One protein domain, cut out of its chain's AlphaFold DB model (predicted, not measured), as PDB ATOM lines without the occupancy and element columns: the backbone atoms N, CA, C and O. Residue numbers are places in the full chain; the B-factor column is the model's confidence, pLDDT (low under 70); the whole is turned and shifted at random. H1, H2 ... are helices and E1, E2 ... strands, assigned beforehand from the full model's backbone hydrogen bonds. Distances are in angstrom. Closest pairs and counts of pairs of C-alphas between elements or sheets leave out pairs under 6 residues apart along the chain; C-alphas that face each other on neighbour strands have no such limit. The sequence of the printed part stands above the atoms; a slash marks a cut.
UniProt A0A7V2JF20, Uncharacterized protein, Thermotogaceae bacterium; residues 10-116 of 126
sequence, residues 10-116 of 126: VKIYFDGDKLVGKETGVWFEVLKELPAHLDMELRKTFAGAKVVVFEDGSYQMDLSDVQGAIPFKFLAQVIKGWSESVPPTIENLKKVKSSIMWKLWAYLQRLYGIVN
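This is residues 10 to 116 of the 126 residues of an uncharacterized protein of Thermotogaceae bacterium (UniProt A0A7V2JF20). A small twisted sheet of four strands, E2 E1 E3 E6, has the long helix H4 packed over one face, and a row of three shorter helices, H1, H2 and H3, runs past the E3 and E6 side of it. Far from this sheet, at one end of the long axis, lies a separate two-stranded hairpin, E4 and E5. The printed part has 107 residues, with four named helices and six named strands in the order E1 E2 E3 H1 E4 E5 H2 E6 H3 H4; both sheets are antiparallel and the class is mixed, helices and strands. The whole is compact by its radius of gyration of the C-alphas, 14.1 A, yet elongated in outline, spanning 42 by 27 by 24 A.

E1, residues 10 to 15, begins at C-alpha 10 (-24.649, -28.785, -32.728) and is 16.8 A long. E2 is residues 18 to 20, and E3, residues 26 to 31, is 17.2 A long. H1, residues 36 to 45, is 14.2 A long. E4, residues 50 to 53, begins at C-alpha 50 (1.462, -18.240, -35.538), and E5 is residues 59 to 62. H2 is residues 72 to 78, E6 residues 79 to 82 and H3 residues 90 to 93. H4, residues 98 to 111, is 19.6 A long and ends at C-alpha 111 (-14.831, -27.949, -32.392).

E1 and E2 form a hairpin, with N 18 and O 15 2.9 A apart. E1 and E3 are antiparallel at 158 degrees, with N 12 and O 28 2.8 A apart. E3 and E6 are antiparallel at 162 degrees, with N 29 and O 81 2.8 A apart. H4 is on this sheet at a height of 7.5 A, over E1 and only just over E2, on which 3 of its C-alphas fall; on the local plane it runs slantwise to E1 at 33 degrees. These two layers, helix over sheet, come within 7.0 A at the C-alphas of Leu 19 and Lys 103. H2 only grazes the sheet with residues 75 to 78. H2 and H1 touch at a shallow tilt of 13 degrees, opposite ways; their closest C-alphas, Leu 42 and Phe 74, are 7.1 A apart. H2 and H3 touch, closest at the C-alphas of Phe 72 and Ile 90, 5.6 A. H2 and H4 are close but not clearly touching, with the C-alphas of Leu 75 and Trp 105 7.9 A apart. The hairpin E4 and E5 has N 52 and O 60 2.8 A apart; E5 and H4 are apart. In H1, H2 and H4 every O i to N i+4 pair is within hydrogen-bond range; H3 is too short for such a pair.

The C-alphas of Glu 55 and Ser 85, the two farthest apart, are 44.5 A from each other. The printed part has no cut and no long link. The mean pLDDT of the printed part is 83.1; residues 46 to 51 and 56 to 69 are under 70.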
ATOM      1  N   VAL A  10     -24.747 -28.183 -34.056       92.75
ATOM      2  CA  VAL A  10     -24.649 -28.785 -32.728       92.75
ATOM      3  C   VAL A  10     -25.160 -27.793 -31.700       92.75
ATOM      4  O   VAL A  10     -24.959 -26.583 -31.830       92.75
ATOM      5  N   LYS A  11     -25.837 -28.310 -30.677       94.38
ATOM      6  CA  LYS A  11     -26.284 -27.514 -29.539       94.38
ATOM      7  C   LYS A  11     -25.271 -27.608 -28.407       94.38
ATOM      8  O   LYS A  11     -24.833 -28.696 -28.049       94.38
ATOM      9  N   ILE A  12     -24.938 -26.455 -27.848       93.75
ATOM     10  CA  ILE A  12     -24.048 -26.275 -26.708       93.75
ATOM     11  C   ILE A  12     -24.899 -25.740 -25.567       93.75
ATOM     12  O   ILE A  12     -25.575 -24.724 -25.734       93.75
ATOM     13  N   TYR A  13     -24.865 -26.414 -24.423       94.69
ATOM     14  CA  TYR A  13     -25.716 -26.104 -23.280       94.69
ATOM     15  C   TYR A  13     -24.912 -25.506 -22.132       94.69
ATOM     16  O   TYR A  13     -23.749 -25.858 -21.911       94.69
ATOM     17  N   PHE A  14     -25.551 -24.604 -21.393       93.00
ATOM     18  CA  PHE A  14     -24.969 -23.938 -20.239       93.00
ATOM     19  C   PHE A  14     -25.872 -24.058 -19.012       93.00
ATOM     20  O   PHE A  14     -27.066 -23.764 -19.083       93.00
ATOM     21  N   ASP A  15     -25.300 -24.447 -17.876       92.00
ATOM     22  CA  ASP A  15     -25.939 -24.332 -16.563       92.00
ATOM     23  C   ASP A  15     -25.299 -23.169 -15.796       92.00
ATOM     24  O   ASP A  15     -24.159 -23.244 -15.323       92.00
ATOM     25  N   GLY A  16     -26.000 -22.033 -15.774       89.00
ATOM     26  CA  GLY A  16     -25.429 -20.755 -15.362       89.00
ATOM     27  C   GLY A  16     -24.235 -20.380 -16.244       89.00
ATOM     28  O   GLY A  16     -24.394 -20.016 -17.405       89.00
ATOM     29  N   ASP A  17     -23.031 -20.490 -15.685       89.44
ATOM     30  CA  ASP A  17     -21.771 -20.198 -16.379       89.44
ATOM     31  C   ASP A  17     -21.023 -21.458 -16.808       89.44
ATOM     32  O   ASP A  17     -19.931 -21.350 -17.363       89.44
ATOM     33  N   LYS A  18     -21.525 -22.652 -16.500       89.38
ATOM     34  CA  LYS A  18     -20.835 -23.918 -16.762       89.38
ATOM     35  C   LYS A  18     -21.277 -24.494 -18.090       89.38
ATOM     36  O   LYS A  18     -22.468 -24.507 -18.370       89.38
ATOM     37  N   LEU A  19     -20.326 -24.967 -18.888       89.75
ATOM     38  CA  LEU A  19     -20.635 -25.696 -20.113       89.75
ATOM     39  C   LEU A  19     -20.960 -27.138 -19.726       89.75
ATOM     40  O   LEU A  19     -20.169 -27.771 -19.032       89.75
ATOM     41  N   VAL A  20     -22.126 -27.637 -20.128       92.00
ATOM     42  CA  VAL A  20     -22.643 -28.941 -19.689       92.00
ATOM     43  C   VAL A  20     -23.075 -29.792 -20.883       92.00
ATOM     44  O   VAL A  20     -23.459 -29.277 -21.931       92.00
ATOM     45  N   GLY A  21     -23.026 -31.117 -20.722       87.75
ATOM     46  CA  GLY A  21     -23.404 -32.073 -21.772       87.75
ATOM     47  C   GLY A  21     -24.906 -32.373 -21.858       87.75
ATOM     48  O   GLY A  21     -25.328 -33.129 -22.730       87.75
ATOM     49  N   LYS A  22     -25.715 -31.817 -20.948       88.94
ATOM     50  CA  LYS A  22     -27.168 -32.042 -20.857       88.94
ATOM     51  C   LYS A  22     -27.946 -30.801 -21.280       88.94
ATOM     52  O   LYS A  22     -27.449 -29.692 -21.139       88.94
ATOM     53  N   GLU A  23     -29.174 -30.993 -21.755       89.25
ATOM     54  CA  GLU A  23     -30.043 -29.888 -22.160       89.25
ATOM     55  C   GLU A  23     -30.406 -28.983 -20.969       89.25
ATOM     56  O   GLU A  23     -30.778 -29.459 -19.895       89.25
ATOM     57  N   THR A  24     -30.296 -27.669 -21.170       91.25
ATOM     58  CA  THR A  24     -30.600 -26.633 -20.174       91.25
ATOM     59  C   THR A  24     -31.342 -25.455 -20.808       91.25
ATOM     60  O   THR A  24     -31.483 -25.358 -22.028       91.25
ATOM     61  N   GLY A  25     -31.808 -24.523 -19.969       88.38
ATOM     62  CA  GLY A  25     -32.504 -23.313 -20.420       88.38
ATOM     63  C   GLY A  25     -31.629 -22.310 -21.180       88.38
ATOM     64  O   GLY A  25     -32.179 -21.436 -21.842       88.38
ATOM     65  N   VAL A  26     -30.298 -22.429 -21.114       91.75
ATOM     66  CA  VAL A  26     -29.357 -21.573 -21.851       91.75
ATOM     67  C   VAL A  26     -28.603 -22.427 -22.856       91.75
ATOM     68  O   VAL A  26     -27.846 -23.318 -22.475       91.75
ATOM     69  N   TRP A  27     -28.789 -22.154 -24.144       94.69
ATOM     70  CA  TRP A  27     -28.163 -22.943 -25.200       94.69
ATOM     71  C   TRP A  27     -27.814 -22.112 -26.425       94.69
ATOM     72  O   TRP A  27     -28.432 -21.084 -26.698       94.69
ATOM     73  N   PHE A  28     -26.829 -22.596 -27.176       95.38
ATOM     74  CA  PHE A  28     -26.382 -22.040 -28.447       95.38
ATOM     75  C   PHE A  28     -26.357 -23.145 -29.487       95.38
ATOM     76  O   PHE A  28     -25.787 -24.205 -29.258       95.38
ATOM     77  N   GLU A  29     -26.957 -22.894 -30.637       94.69
ATOM     78  CA  GLU A  29     -26.893 -23.764 -31.797       94.69
ATOM     79  C   GLU A  29     -25.893 -23.183 -32.793       94.69
ATOM     80  O   GLU A  29     -26.060 -22.061 -33.279       94.69
ATOM     81  N   VAL A  30     -24.839 -23.937 -33.083       94.06
ATOM     82  CA  VAL A  30     -23.718 -23.507 -33.926       94.06
ATOM     83  C   VAL A  30     -23.496 -24.491 -35.058       94.06
ATOM     84  O   VAL A  30     -23.890 -25.648 -34.953       94.06
ATOM     85  N   LEU A  31     -22.858 -24.054 -36.141       91.88
ATOM     86  CA  LEU A  31     -22.426 -24.964 -37.203       91.88
ATOM     87  C   LEU A  31     -21.499 -26.050 -36.647       91.88
ATOM     88  O   LEU A  31     -20.587 -25.764 -35.878       91.88
ATOM     89  N   LYS A  32     -21.732 -27.296 -37.055       88.94
ATOM     90  CA  LYS A  32     -20.890 -28.434 -36.673       88.94
ATOM     91  C   LYS A  32     -19.519 -28.382 -37.347       88.94
ATOM     92  O   LYS A  32     -18.518 -28.737 -36.740       88.94
ATOM     93  N   GLU A  33     -19.486 -27.914 -38.591       86.06
ATOM     94  CA  GLU A  33     -18.278 -27.762 -39.398       86.06
ATOM     95  C   GLU A  33     -18.198 -26.339 -39.949       86.06
ATOM     96  O   GLU A  33     -19.223 -25.732 -40.279       86.06
ATOM     97  N   LEU A  34     -16.982 -25.801 -40.087       84.12
ATOM     98  CA  LEU A  34     -16.788 -24.493 -40.707       84.12
ATOM     99  C   LEU A  34     -16.837 -24.587 -42.233       84.12
ATOM    100  O   LEU A  34     -16.004 -25.259 -42.841       84.12
ATOM    101  N   PRO A  35     -17.730 -23.828 -42.894       83.88
ATOM    102  CA  PRO A  35     -17.618 -23.584 -44.320       83.88
ATOM    103  C   PRO A  35     -16.285 -22.897 -44.643       83.88
ATOM    104  O   PRO A  35     -15.853 -21.999 -43.918       83.88
ATOM    105  N   ALA A  36     -15.695 -23.228 -45.794       81.62
ATOM    106  CA  ALA A  36     -14.388 -22.708 -46.212       81.62
ATOM    107  C   ALA A  36     -14.272 -21.169 -46.154       81.62
ATOM    108  O   ALA A  36     -13.226 -20.633 -45.796       81.62
ATOM    109  N   HIS A  37     -15.351 -20.441 -46.464       82.25
ATOM    110  CA  HIS A  37     -15.346 -18.978 -46.396       82.25
ATOM    111  C   HIS A  37     -15.221 -18.444 -44.958       82.25
ATOM    112  O   HIS A  37     -14.527 -17.451 -44.753       82.25
ATOM    113  N   LEU A  38     -15.836 -19.105 -43.967       84.44
ATOM    114  CA  LEU A  38     -15.716 -18.724 -42.555       84.44
ATOM    115  C   LEU A  38     -14.362 -19.133 -41.980       84.44
ATOM    116  O   LEU A  38     -13.797 -18.367 -41.208       84.44
ATOM    117  N   ASP A  39     -13.813 -20.279 -42.394       82.19
ATOM    118  CA  ASP A  39     -12.444 -20.656 -42.025       82.19
ATOM    119  C   ASP A  39     -11.427 -19.618 -42.529       82.19
ATOM    120  O   ASP A  39     -10.578 -19.130 -41.785       82.19
ATOM    121  N   MET A  40     -11.565 -19.174 -43.780       80.69
ATOM    122  CA  MET A  40     -10.729 -18.103 -44.320       80.69
ATOM    123  C   MET A  40     -10.896 -16.776 -43.568       80.69
ATOM    124  O   MET A  40      -9.904 -16.086 -43.324       80.69
ATOM    125  N   GLU A  41     -12.123 -16.375 -43.223       81.50
ATOM    126  CA  GLU A  41     -12.367 -15.160 -42.432       81.50
ATOM    127  C   GLU A  41     -11.774 -15.262 -41.028       81.50
ATOM    128  O   GLU A  41     -11.189 -14.299 -40.526       81.50
ATOM    129  N   LEU A  42     -11.866 -16.437 -40.416       80.50
ATOM    130  CA  LEU A  42     -11.283 -16.724 -39.120       80.50
ATOM    131  C   LEU A  42      -9.754 -16.612 -39.180       80.50
ATOM    132  O   LEU A  42      -9.166 -15.851 -38.414       80.50
ATOM    133  N   ARG A  43      -9.111 -17.255 -40.158       75.62
ATOM    134  CA  ARG A  43      -7.663 -17.128 -40.395       75.62
ATOM    135  C   ARG A  43      -7.233 -15.688 -40.641       75.62
ATOM    136  O   ARG A  43      -6.182 -15.289 -40.166       75.62
ATOM    137  N   LYS A  44      -8.030 -14.888 -41.358       75.56
ATOM    138  CA  LYS A  44      -7.760 -13.449 -41.545       75.56
ATOM    139  C   LYS A  44      -7.867 -12.675 -40.235       75.56
ATOM    140  O   LYS A  44      -7.031 -11.819 -39.966       75.56
ATOM    141  N   THR A  45      -8.886 -12.978 -39.435       71.62
ATOM    142  CA  THR A  45      -9.092 -12.375 -38.107       71.62
ATOM    143  C   THR A  45      -7.896 -12.644 -37.196       71.62
ATOM    144  O   THR A  45      -7.477 -11.762 -36.452       71.62
ATOM    145  N   PHE A  46      -7.304 -13.828 -37.325       69.62
ATOM    146  CA  PHE A  46      -6.142 -14.277 -36.569       69.62
ATOM    147  C   PHE A  46      -4.868 -14.327 -37.425       69.62
ATOM    148  O   PHE A  46      -3.970 -15.102 -37.134       69.62
ATOM    149  N   ALA A  47      -4.743 -13.495 -38.467       61.22
ATOM    150  CA  ALA A  47      -3.607 -13.561 -39.398       61.22
ATOM    151  C   ALA A  47      -2.248 -13.237 -38.746       61.22
ATOM    152  O   ALA A  47      -1.207 -13.532 -39.324       61.22
ATOM    153  N   GLY A  48      -2.262 -12.626 -37.556       57.50
ATOM    154  CA  GLY A  48      -1.078 -12.414 -36.720       57.50
ATOM    155  C   GLY A  48      -0.753 -13.574 -35.773       57.50
ATOM    156  O   GLY A  48       0.306 -13.558 -35.159       57.50
ATOM    157  N   ALA A  49      -1.637 -14.569 -35.647       65.81
ATOM    158  CA  ALA A  49      -1.385 -15.780 -34.881       65.81
ATOM    159  C   ALA A  49      -0.410 -16.680 -35.644       65.81
ATOM    160  O   ALA A  49      -0.526 -16.868 -36.861       65.81
ATOM    161  N   LYS A  50       0.539 -17.282 -34.932       65.81
ATOM    162  CA  LYS A  50       1.462 -18.240 -35.538       65.81
ATOM    163  C   LYS A  50       0.698 -19.524 -35.862       65.81
ATOM    164  O   LYS A  50       0.259 -20.240 -34.970       65.81
ATOM    165  N   VAL A  51       0.529 -19.823 -37.147       68.69
ATOM    166  CA  VAL A  51      -0.100 -21.071 -37.601       68.69
ATOM    167  C   VAL A  51       0.965 -22.164 -37.679       68.69
ATOM    168  O   VAL A  51       1.935 -22.037 -38.425       68.69
ATOM    169  N   VAL A  52       0.789 -23.240 -36.919       71.81
ATOM    170  CA  VAL A  52       1.596 -24.462 -36.988       71.81
ATOM    171  C   VAL A  52       0.808 -25.486 -37.793       71.81
ATOM    172  O   VAL A  52      -0.288 -25.856 -37.396       71.81
ATOM    173  N   VAL A  53       1.331 -25.920 -38.936       73.81
ATOM    174  CA  VAL A  53       0.715 -26.980 -39.752       73.81
ATOM    175  C   VAL A  53       1.414 -28.297 -39.428       73.81
ATOM    176  O   VAL A  53       2.645 -28.347 -39.435       73.81
ATOM    177  N   PHE A  54       0.645 -29.338 -39.125       73.06
ATOM    178  CA  PHE A  54       1.148 -30.681 -38.845       73.06
ATOM    179  C   PHE A  54       1.226 -31.520 -40.128       73.06
ATOM    180  O   PHE A  54       0.607 -31.203 -41.145       73.06
ATOM    181  N   GLU A  55       2.001 -32.607 -40.092       73.12
ATOM    182  CA  GLU A  55       2.240 -33.478 -41.257       73.12
ATOM    183  C   GLU A  55       0.974 -34.186 -41.772       73.12
ATOM    184  O   GLU A  55       0.915 -34.574 -42.937       73.12
ATOM    185  N   ASP A  56      -0.053 -34.318 -40.932       68.38
ATOM    186  CA  ASP A  56      -1.354 -34.900 -41.280       68.38
ATOM    187  C   ASP A  56      -2.307 -33.909 -41.982       68.38
ATOM    188  O   ASP A  56      -3.439 -34.261 -42.318       68.38
ATOM    189  N   GLY A  57      -1.858 -32.673 -42.225       63.56
ATOM    190  CA  GLY A  57      -2.655 -31.609 -42.834       63.56
ATOM    191  C   GLY A  57      -3.566 -30.867 -41.854       63.56
ATOM    192  O   GLY A  57      -4.234 -29.911 -42.262       63.56
ATOM    193  N   SER A  58      -3.580 -31.251 -40.575       68.81
ATOM    194  CA  SER A  58      -4.178 -30.441 -39.517       68.81
ATOM    195  C   SER A  58      -3.310 -29.213 -39.230       68.81
ATOM    196  O   SER A  58      -2.139 -29.128 -39.611       68.81
ATOM    197  N   TYR A  59      -3.887 -28.205 -38.589       65.25
ATOM    198  CA  TYR A  59      -3.160 -27.002 -38.208       65.25
ATOM    199  C   TYR A  59      -3.630 -26.526 -36.843       65.25
ATOM    200  O   TYR A  59      -4.791 -26.680 -36.490       65.25
ATOM    201  N   GLN A  60      -2.726 -25.908 -36.099       66.94
ATOM    202  CA  GLN A  60      -2.999 -25.244 -34.838       66.94
ATOM    203  C   GLN A  60      -2.665 -23.767 -34.988       66.94
ATOM    204  O   GLN A  60      -1.611 -23.402 -35.511       66.94
ATOM    205  N   MET A  61      -3.567 -22.903 -34.534       67.25
ATOM    206  CA  MET A  61      -3.275 -21.478 -34.424       67.25
ATOM    207  C   MET A  61      -2.784 -21.194 -33.010       67.25
ATOM    208  O   MET A  61      -3.492 -21.434 -32.033       67.25
ATOM    209  N   ASP A  62      -1.564 -20.681 -32.895       64.81
ATOM    210  CA  ASP A  62      -1.032 -20.164 -31.645       64.81
ATOM    211  C   ASP A  62      -1.633 -18.778 -31.389       64.81
ATOM    212  O   ASP A  62      -1.209 -17.758 -31.938       64.81
ATOM    213  N   LEU A  63      -2.687 -18.768 -30.577       63.16
ATOM    214  CA  LEU A  63      -3.432 -17.569 -30.204       63.16
ATOM    215  C   LEU A  63      -2.793 -16.818 -29.022       63.16
ATOM    216  O   LEU A  63      -3.399 -15.872 -28.522       63.16
ATOM    217  N   SER A  64      -1.585 -17.200 -28.585       59.44
ATOM    218  CA  SER A  64      -0.872 -16.557 -27.467       59.44
ATOM    219  C   SER A  64      -0.619 -15.065 -27.704       59.44
ATOM    220  O   SER A  64      -0.663 -14.281 -26.755       59.44
ATOM    221  N   ASP A  65      -0.421 -14.682 -28.971       52.66
ATOM    222  CA  ASP A  65      -0.224 -13.294 -29.414       52.66
ATOM    223  C   ASP A  65      -1.546 -12.573 -29.732       52.66
ATOM    224  O   ASP A  65      -1.593 -11.345 -29.802       52.66
ATOM    225  N   VAL A  66      -2.648 -13.321 -29.879       55.44
ATOM    226  CA  VAL A  66      -4.002 -12.784 -30.087       55.44
ATOM    227  C   VAL A  66      -4.810 -12.951 -28.801       55.44
ATOM    228  O   VAL A  66      -5.887 -13.547 -28.763       55.44
ATOM    229  N   GLN A  67      -4.263 -12.431 -27.703       48.12
ATOM    230  CA  GLN A  67      -4.954 -12.408 -26.420       48.12
ATOM    231  C   GLN A  67      -6.152 -11.448 -26.452       48.12
ATOM    232  O   GLN A  67      -6.021 -10.259 -26.730       48.12
ATOM    233  N   GLY A  68      -7.322 -11.958 -26.060       57.31
ATOM    234  CA  GLY A  68      -8.297 -11.160 -25.308       57.31
ATOM    235  C   GLY A  68      -9.570 -10.700 -26.022       57.31
ATOM    236  O   GLY A  68     -10.439 -10.147 -25.351       57.31
ATOM    237  N   ALA A  69      -9.743 -10.935 -27.325       69.25
ATOM    238  CA  ALA A  69     -10.950 -10.493 -28.030       69.25
ATOM    239  C   ALA A  69     -11.804 -11.665 -28.525       69.25
ATOM    240  O   ALA A  69     -11.406 -12.423 -29.406       69.25
ATOM    241  N   ILE A  70     -13.024 -11.768 -27.995       81.62
ATOM    242  CA  ILE A  70     -14.066 -12.641 -28.540       81.62
ATOM    243  C   ILE A  70     -14.432 -12.127 -29.947       81.62
ATOM    244  O   ILE A  70     -14.868 -10.974 -30.074       81.62
ATOM    245  N   PRO A  71     -14.297 -12.936 -31.017       86.94
ATOM    246  CA  PRO A  71     -14.574 -12.491 -32.379       86.94
ATOM    247  C   PRO A  71     -16.090 -12.476 -32.646       86.94
ATOM    248  O   PRO A  71     -16.626 -13.316 -33.362       86.94
ATOM    249  N   PHE A  72     -16.811 -11.500 -32.085       88.50
ATOM    250  CA  PHE A  72     -18.282 -11.437 -32.146       88.50
ATOM    251  C   PHE A  72     -18.862 -11.464 -33.566       88.50
ATOM    252  O   PHE A  72     -19.951 -11.996 -33.767       88.50
ATOM    253  N   LYS A  73     -18.150 -10.906 -34.556       88.44
ATOM    254  CA  LYS A  73     -18.572 -10.965 -35.964       88.44
ATOM    255  C   LYS A  73     -18.606 -12.408 -36.475       88.44
ATOM    256  O   LYS A  73     -19.593 -12.801 -37.084       88.44
ATOM    257  N   PHE A  74     -17.566 -13.181 -36.168       88.31
ATOM    258  CA  PHE A  74     -17.493 -14.602 -36.494       88.31
ATOM    259  C   PHE A  74     -18.553 -15.397 -35.724       88.31
ATOM    260  O   PHE A  74     -19.279 -16.187 -36.322       88.31
ATOM    261  N   LEU A  75     -18.719 -15.127 -34.420       90.25
ATOM    262  CA  LEU A  75     -19.753 -15.776 -33.603       90.25
ATOM    263  C   LEU A  75     -21.159 -15.593 -34.191       90.25
ATOM    264  O   LEU A  75     -21.893 -16.567 -34.327       90.25
ATOM    265  N   ALA A  76     -21.511 -14.381 -34.620       91.25
ATOM    266  CA  ALA A  76     -22.805 -14.099 -35.246       91.25
ATOM    267  C   ALA A  76     -23.025 -14.842 -36.583       91.25
ATOM    268  O   ALA A  76     -24.165 -15.003 -37.011       91.25
ATOM    269  N   GLN A  77     -21.960 -15.286 -37.260       90.62
ATOM    270  CA  GLN A  77     -22.059 -16.059 -38.504       90.62
ATOM    271  C   GLN A  77     -22.207 -17.566 -38.248       90.62
ATOM    272  O   GLN A  77     -22.900 -18.252 -39.013       90.62
ATOM    273  N   VAL A  78     -21.570 -18.084 -37.191       91.56
ATOM    274  CA  VAL A  78     -21.590 -19.519 -36.852       91.56
ATOM    275  C   VAL A  78     -22.775 -19.914 -35.978       91.56
ATOM    276  O   VAL A  78     -23.249 -21.040 -36.109       91.56
ATOM    277  N   ILE A  79     -23.277 -19.012 -35.128       93.69
ATOM    278  CA  ILE A  79     -24.468 -19.243 -34.304       93.69
ATOM    279  C   ILE A  79     -25.709 -19.140 -35.199       93.69
ATOM    280  O   ILE A  79     -25.995 -18.088 -35.770       93.69
ATOM    281  N   LYS A  80     -26.443 -20.246 -35.336       91.88
ATOM    282  CA  LYS A  80     -27.690 -20.342 -36.113       91.88
ATOM    283  C   LYS A  80     -28.937 -20.165 -35.251       91.88
ATOM    284  O   LYS A  80     -29.957 -19.718 -35.766       91.88
ATOM    285  N   GLY A  81     -28.824 -20.427 -33.952       92.69
ATOM    286  CA  GLY A  81     -29.893 -20.255 -32.974       92.69
ATOM    287  C   GLY A  81     -29.350 -20.196 -31.549       92.69
ATOM    288  O   GLY A  81     -28.184 -20.492 -31.301       92.69
ATOM    289  N   TRP A  82     -30.192 -19.796 -30.605       95.12
ATOM    290  CA  TRP A  82     -29.906 -19.806 -29.166       95.12
ATOM    291  C   TRP A  82     -31.212 -19.747 -28.370       95.12
ATOM    292  O   TRP A  82     -32.280 -19.530 -28.945       95.12
ATOM    293  N   SER A  83     -31.124 -19.921 -27.054       92.25
ATOM    294  CA  SER A  83     -32.274 -19.915 -26.140       92.25
ATOM    295  C   SER A  83     -33.029 -18.585 -26.061       92.25
ATOM    296  O   SER A  83     -34.144 -18.546 -25.542       92.25
ATOM    297  N   GLU A  84     -32.444 -17.494 -26.552       91.06
ATOM    298  CA  GLU A  84     -33.058 -16.172 -26.524       91.06
ATOM    299  C   GLU A  84     -34.044 -15.965 -27.681       91.06
ATOM    300  O   GLU A  84     -33.849 -16.430 -28.803       91.06
ATOM    301  N   SER A  85     -35.090 -15.178 -27.424       89.06
ATOM    302  CA  SER A  85     -36.124 -14.839 -28.422       89.06
ATOM    303  C   SER A  85     -35.666 -13.842 -29.496       89.06
ATOM    304  O   SER A  85     -36.343 -13.645 -30.505       89.06
ATOM    305  N   VAL A  86     -34.528 -13.185 -29.277       90.81
ATOM    306  CA  VAL A  86     -33.933 -12.211 -30.200       90.81
ATOM    307  C   VAL A  86     -32.943 -12.900 -31.143       90.81
ATOM    308  O   VAL A  86     -32.444 -13.958 -30.809       90.81
ATOM    309  N   PRO A  87     -32.587 -12.342 -32.308       89.75
ATOM    310  CA  PRO A  87     -31.556 -12.939 -33.162       89.75
ATOM    311  C   PRO A  87     -30.136 -12.807 -32.558       89.75
ATOM    312  O   PRO A  87     -29.864 -11.801 -31.887       89.75
ATOM    313  N   PRO A  88     -29.201 -13.743 -32.842       89.00
ATOM    314  CA  PRO A  88     -27.814 -13.726 -32.353       89.00
ATOM    315  C   PRO A  88     -26.937 -12.705 -33.108       89.00
ATOM    316  O   PRO A  88     -25.927 -13.032 -33.730       89.00
ATOM    317  N   THR A  89     -27.334 -11.432 -33.084       92.19
ATOM    318  CA  THR A  89     -26.564 -10.327 -33.672       92.19
ATOM    319  C   THR A  89     -25.361  -9.972 -32.800       92.19
ATOM    320  O   THR A  89     -25.346 -10.244 -31.602       92.19
ATOM    321  N   ILE A  90     -24.371  -9.276 -33.369       91.81
ATOM    322  CA  ILE A  90     -23.189  -8.790 -32.628       91.81
ATOM    323  C   ILE A  90     -23.595  -8.016 -31.362       91.81
ATOM    324  O   ILE A  90     -22.989  -8.194 -30.308       91.81
ATOM    325  N   GLU A  91     -24.614  -7.160 -31.451       91.94
ATOM    326  CA  GLU A  91     -25.093  -6.363 -30.318       91.94
ATOM    327  C   GLU A  91     -25.721  -7.218 -29.222       91.94
ATOM    328  O   GLU A  91     -25.504  -6.953 -28.042       91.94
ATOM    329  N   ASN A  92     -26.480  -8.249 -29.594       92.44
ATOM    330  CA  ASN A  92     -27.114  -9.135 -28.627       92.44
ATOM    331  C   ASN A  92     -26.094 -10.088 -27.996       92.44
ATOM    332  O   ASN A  92     -26.126 -10.290 -26.786       92.44
ATOM    333  N   LEU A  93     -25.125 -10.587 -28.767       91.69
ATOM    334  CA  LEU A  93     -24.036 -11.417 -28.245       91.69
ATOM    335  C   LEU A  93     -23.172 -10.663 -27.225       91.69
ATOM    336  O   LEU A  93     -22.763 -11.237 -26.223       91.69
ATOM    337  N   LYS A  94     -22.950  -9.358 -27.423       89.94
ATOM    338  CA  LYS A  94     -22.243  -8.506 -26.449       89.94
ATOM    339  C   LYS A  94     -22.989  -8.322 -25.121       89.94
ATOM    340  O   LYS A  94     -22.362  -7.918 -24.147       89.94
ATOM    341  N   LYS A  95     -24.303  -8.574 -25.080       90.56
ATOM    342  CA  LYS A  95     -25.115  -8.505 -23.851       90.56
ATOM    343  C   LYS A  95     -25.074  -9.807 -23.051       90.56
ATOM    344  O   LYS A  95     -25.434  -9.797 -21.877       90.56
ATOM    345  N   VAL A  96     -24.646 -10.912 -23.664       90.00
ATOM    346  CA  VAL A  96     -24.448 -12.177 -22.952       90.00
ATOM    347  C   VAL A  96     -23.317 -12.016 -21.949       90.00
ATOM    348  O   VAL A  96     -22.336 -11.312 -22.191       90.00
ATOM    349  N   LYS A  97     -23.434 -12.715 -20.821       90.56
ATOM    350  CA  LYS A  97     -22.383 -12.760 -19.813       90.56
ATOM    351  C   LYS A  97     -21.051 -13.185 -20.439       90.56
ATOM    352  O   LYS A  97     -20.959 -14.220 -21.101       90.56
ATOM    353  N   SER A  98     -20.002 -12.409 -20.179       88.00
ATOM    354  CA  SER A  98     -18.683 -12.619 -20.784       88.00
ATOM    355  C   SER A  98     -18.110 -14.013 -20.517       88.00
ATOM    356  O   SER A  98     -17.436 -14.557 -21.383       88.00
ATOM    357  N   SER A  99     -18.391 -14.613 -19.354       89.69
ATOM    358  CA  SER A  99     -17.955 -15.976 -19.020       89.69
ATOM    359  C   SER A  99     -18.534 -17.028 -19.969       89.69
ATOM    360  O   SER A  99     -17.792 -17.884 -20.448       89.69
ATOM    361  N   ILE A 100     -19.824 -16.924 -20.305       92.31
ATOM    362  CA  ILE A 100     -20.488 -17.801 -21.282       92.31
ATOM    363  C   ILE A 100     -19.861 -17.604 -22.662       92.31
ATOM    364  O   ILE A 100     -19.540 -18.580 -23.331       92.31
ATOM    365  N   MET A 101     -19.620 -16.357 -23.079       91.81
ATOM    366  CA  MET A 101     -19.011 -16.078 -24.386       91.81
ATOM    367  C   MET A 101     -17.581 -16.586 -24.507       91.81
ATOM    368  O   MET A 101     -17.217 -17.121 -25.553       91.81
ATOM    369  N   TRP A 102     -16.786 -16.483 -23.445       90.19
ATOM    370  CA  TRP A 102     -15.445 -17.058 -23.416       90.19
ATOM    371  C   TRP A 102     -15.467 -18.580 -23.503       90.19
ATOM    372  O   TRP A 102     -14.700 -19.145 -24.278       90.19
ATOM    373  N   LYS A 103     -16.361 -19.246 -22.768       91.62
ATOM    374  CA  LYS A 103     -16.499 -20.708 -22.828       91.62
ATOM    375  C   LYS A 103     -17.055 -21.189 -24.164       91.62
ATOM    376  O   LYS A 103     -16.548 -22.162 -24.708       91.62
ATOM    377  N   LEU A 104     -18.033 -20.481 -24.727       92.69
ATOM    378  CA  LEU A 104     -18.540 -20.749 -26.070       92.69
ATOM    379  C   LEU A 104     -17.413 -20.620 -27.096       92.69
ATOM    380  O   LEU A 104     -17.218 -21.513 -27.913       92.69
ATOM    381  N   TRP A 105     -16.640 -19.535 -27.031       91.00
ATOM    382  CA  TRP A 105     -15.501 -19.337 -27.918       91.00
ATOM    383  C   TRP A 105     -14.453 -20.446 -27.761       91.00
ATOM    384  O   TRP A 105     -14.025 -21.025 -28.756       91.00
ATOM    385  N   ALA A 106     -14.117 -20.813 -26.524       88.75
ATOM    386  CA  ALA A 106     -13.204 -21.910 -26.217       88.75
ATOM    387  C   ALA A 106     -13.697 -23.262 -26.766       88.75
ATOM    388  O   ALA A 106     -12.900 -24.054 -27.275       88.75
ATOM    389  N   TYR A 107     -15.002 -23.525 -26.696       91.31
ATOM    390  CA  TYR A 107     -15.610 -24.725 -27.268       91.31
ATOM    391  C   TYR A 107     -15.508 -24.727 -28.793       91.31
ATOM    392  O   TYR A 107     -15.086 -25.717 -29.381       91.31
ATOM    393  N   LEU A 108     -15.814 -23.601 -29.443       90.75
ATOM    394  CA  LEU A 108     -15.715 -23.466 -30.898       90.75
ATOM    395  C   LEU A 108     -14.278 -23.615 -31.408       90.75
ATOM    396  O   LEU A 108     -14.065 -24.205 -32.463       90.75
ATOM    397  N   GLN A 109     -13.288 -23.129 -30.657       86.44
ATOM    398  CA  GLN A 109     -11.881 -23.338 -30.997       86.44
ATOM    399  C   GLN A 109     -11.523 -24.822 -31.084       86.44
ATOM    400  O   GLN A 109     -10.808 -25.221 -31.997       86.44
ATOM    401  N   ARG A 110     -12.046 -25.633 -30.167       87.94
ATOM    402  CA  ARG A 110     -11.834 -27.084 -30.146       87.94
ATOM    403  C   ARG A 110     -12.651 -27.780 -31.232       87.94
ATOM    404  O   ARG A 110     -12.124 -28.610 -31.960       87.94
ATOM    405  N   LEU A 111     -13.914 -27.376 -31.400       89.00
ATOM    406  CA  LEU A 111     -14.831 -27.949 -32.392       89.00
ATOM    407  C   LEU A 111     -14.288 -27.794 -33.815       89.00
ATOM    408  O   LEU A 111     -14.409 -28.698 -34.633       89.00
ATOM    409  N   TYR A 112     -13.673 -26.650 -34.097       84.94
ATOM    410  CA  TYR A 112     -13.145 -26.322 -35.416       84.94
ATOM    411  C   TYR A 112     -11.654 -26.639 -35.579       84.94
ATOM    412  O   TYR A 112     -11.053 -26.214 -36.563       84.94
ATOM    413  N   GLY A 113     -11.045 -27.347 -34.620       79.38
ATOM    414  CA  GLY A 113      -9.637 -27.743 -34.687       79.38
ATOM    415  C   GLY A 113      -8.651 -26.572 -34.673       79.38
ATOM    416  O   GLY A 113      -7.525 -26.717 -35.125       79.38
ATOM    417  N   ILE A 114      -9.051 -25.401 -34.165       79.12
ATOM    418  CA  ILE A 114      -8.154 -24.247 -33.983       79.12
ATOM    419  C   ILE A 114      -7.080 -24.577 -32.939       79.12
ATOM    420  O   ILE A 114      -5.930 -24.147 -33.063       79.12
ATOM    421  N   VAL A 115      -7.474 -25.334 -31.911       73.94
ATOM    422  CA  VAL A 115      -6.605 -25.861 -30.855       73.94
ATOM    423  C   VAL A 115      -6.669 -27.387 -30.847       73.94
ATOM    424  O   VAL A 115      -7.708 -27.970 -31.148       73.94
ATOM    425  N   ASN A 116      -5.560 -28.033 -30.485       72.69
ATOM    426  CA  ASN A 116      -5.432 -29.491 -30.448       72.69
ATOM    427  C   ASN A 116      -5.983 -30.083 -29.135       72.69
ATOM    428  O   ASN A 116      -5.272 -30.748 -28.384       72.69
TER     429      ASN A 116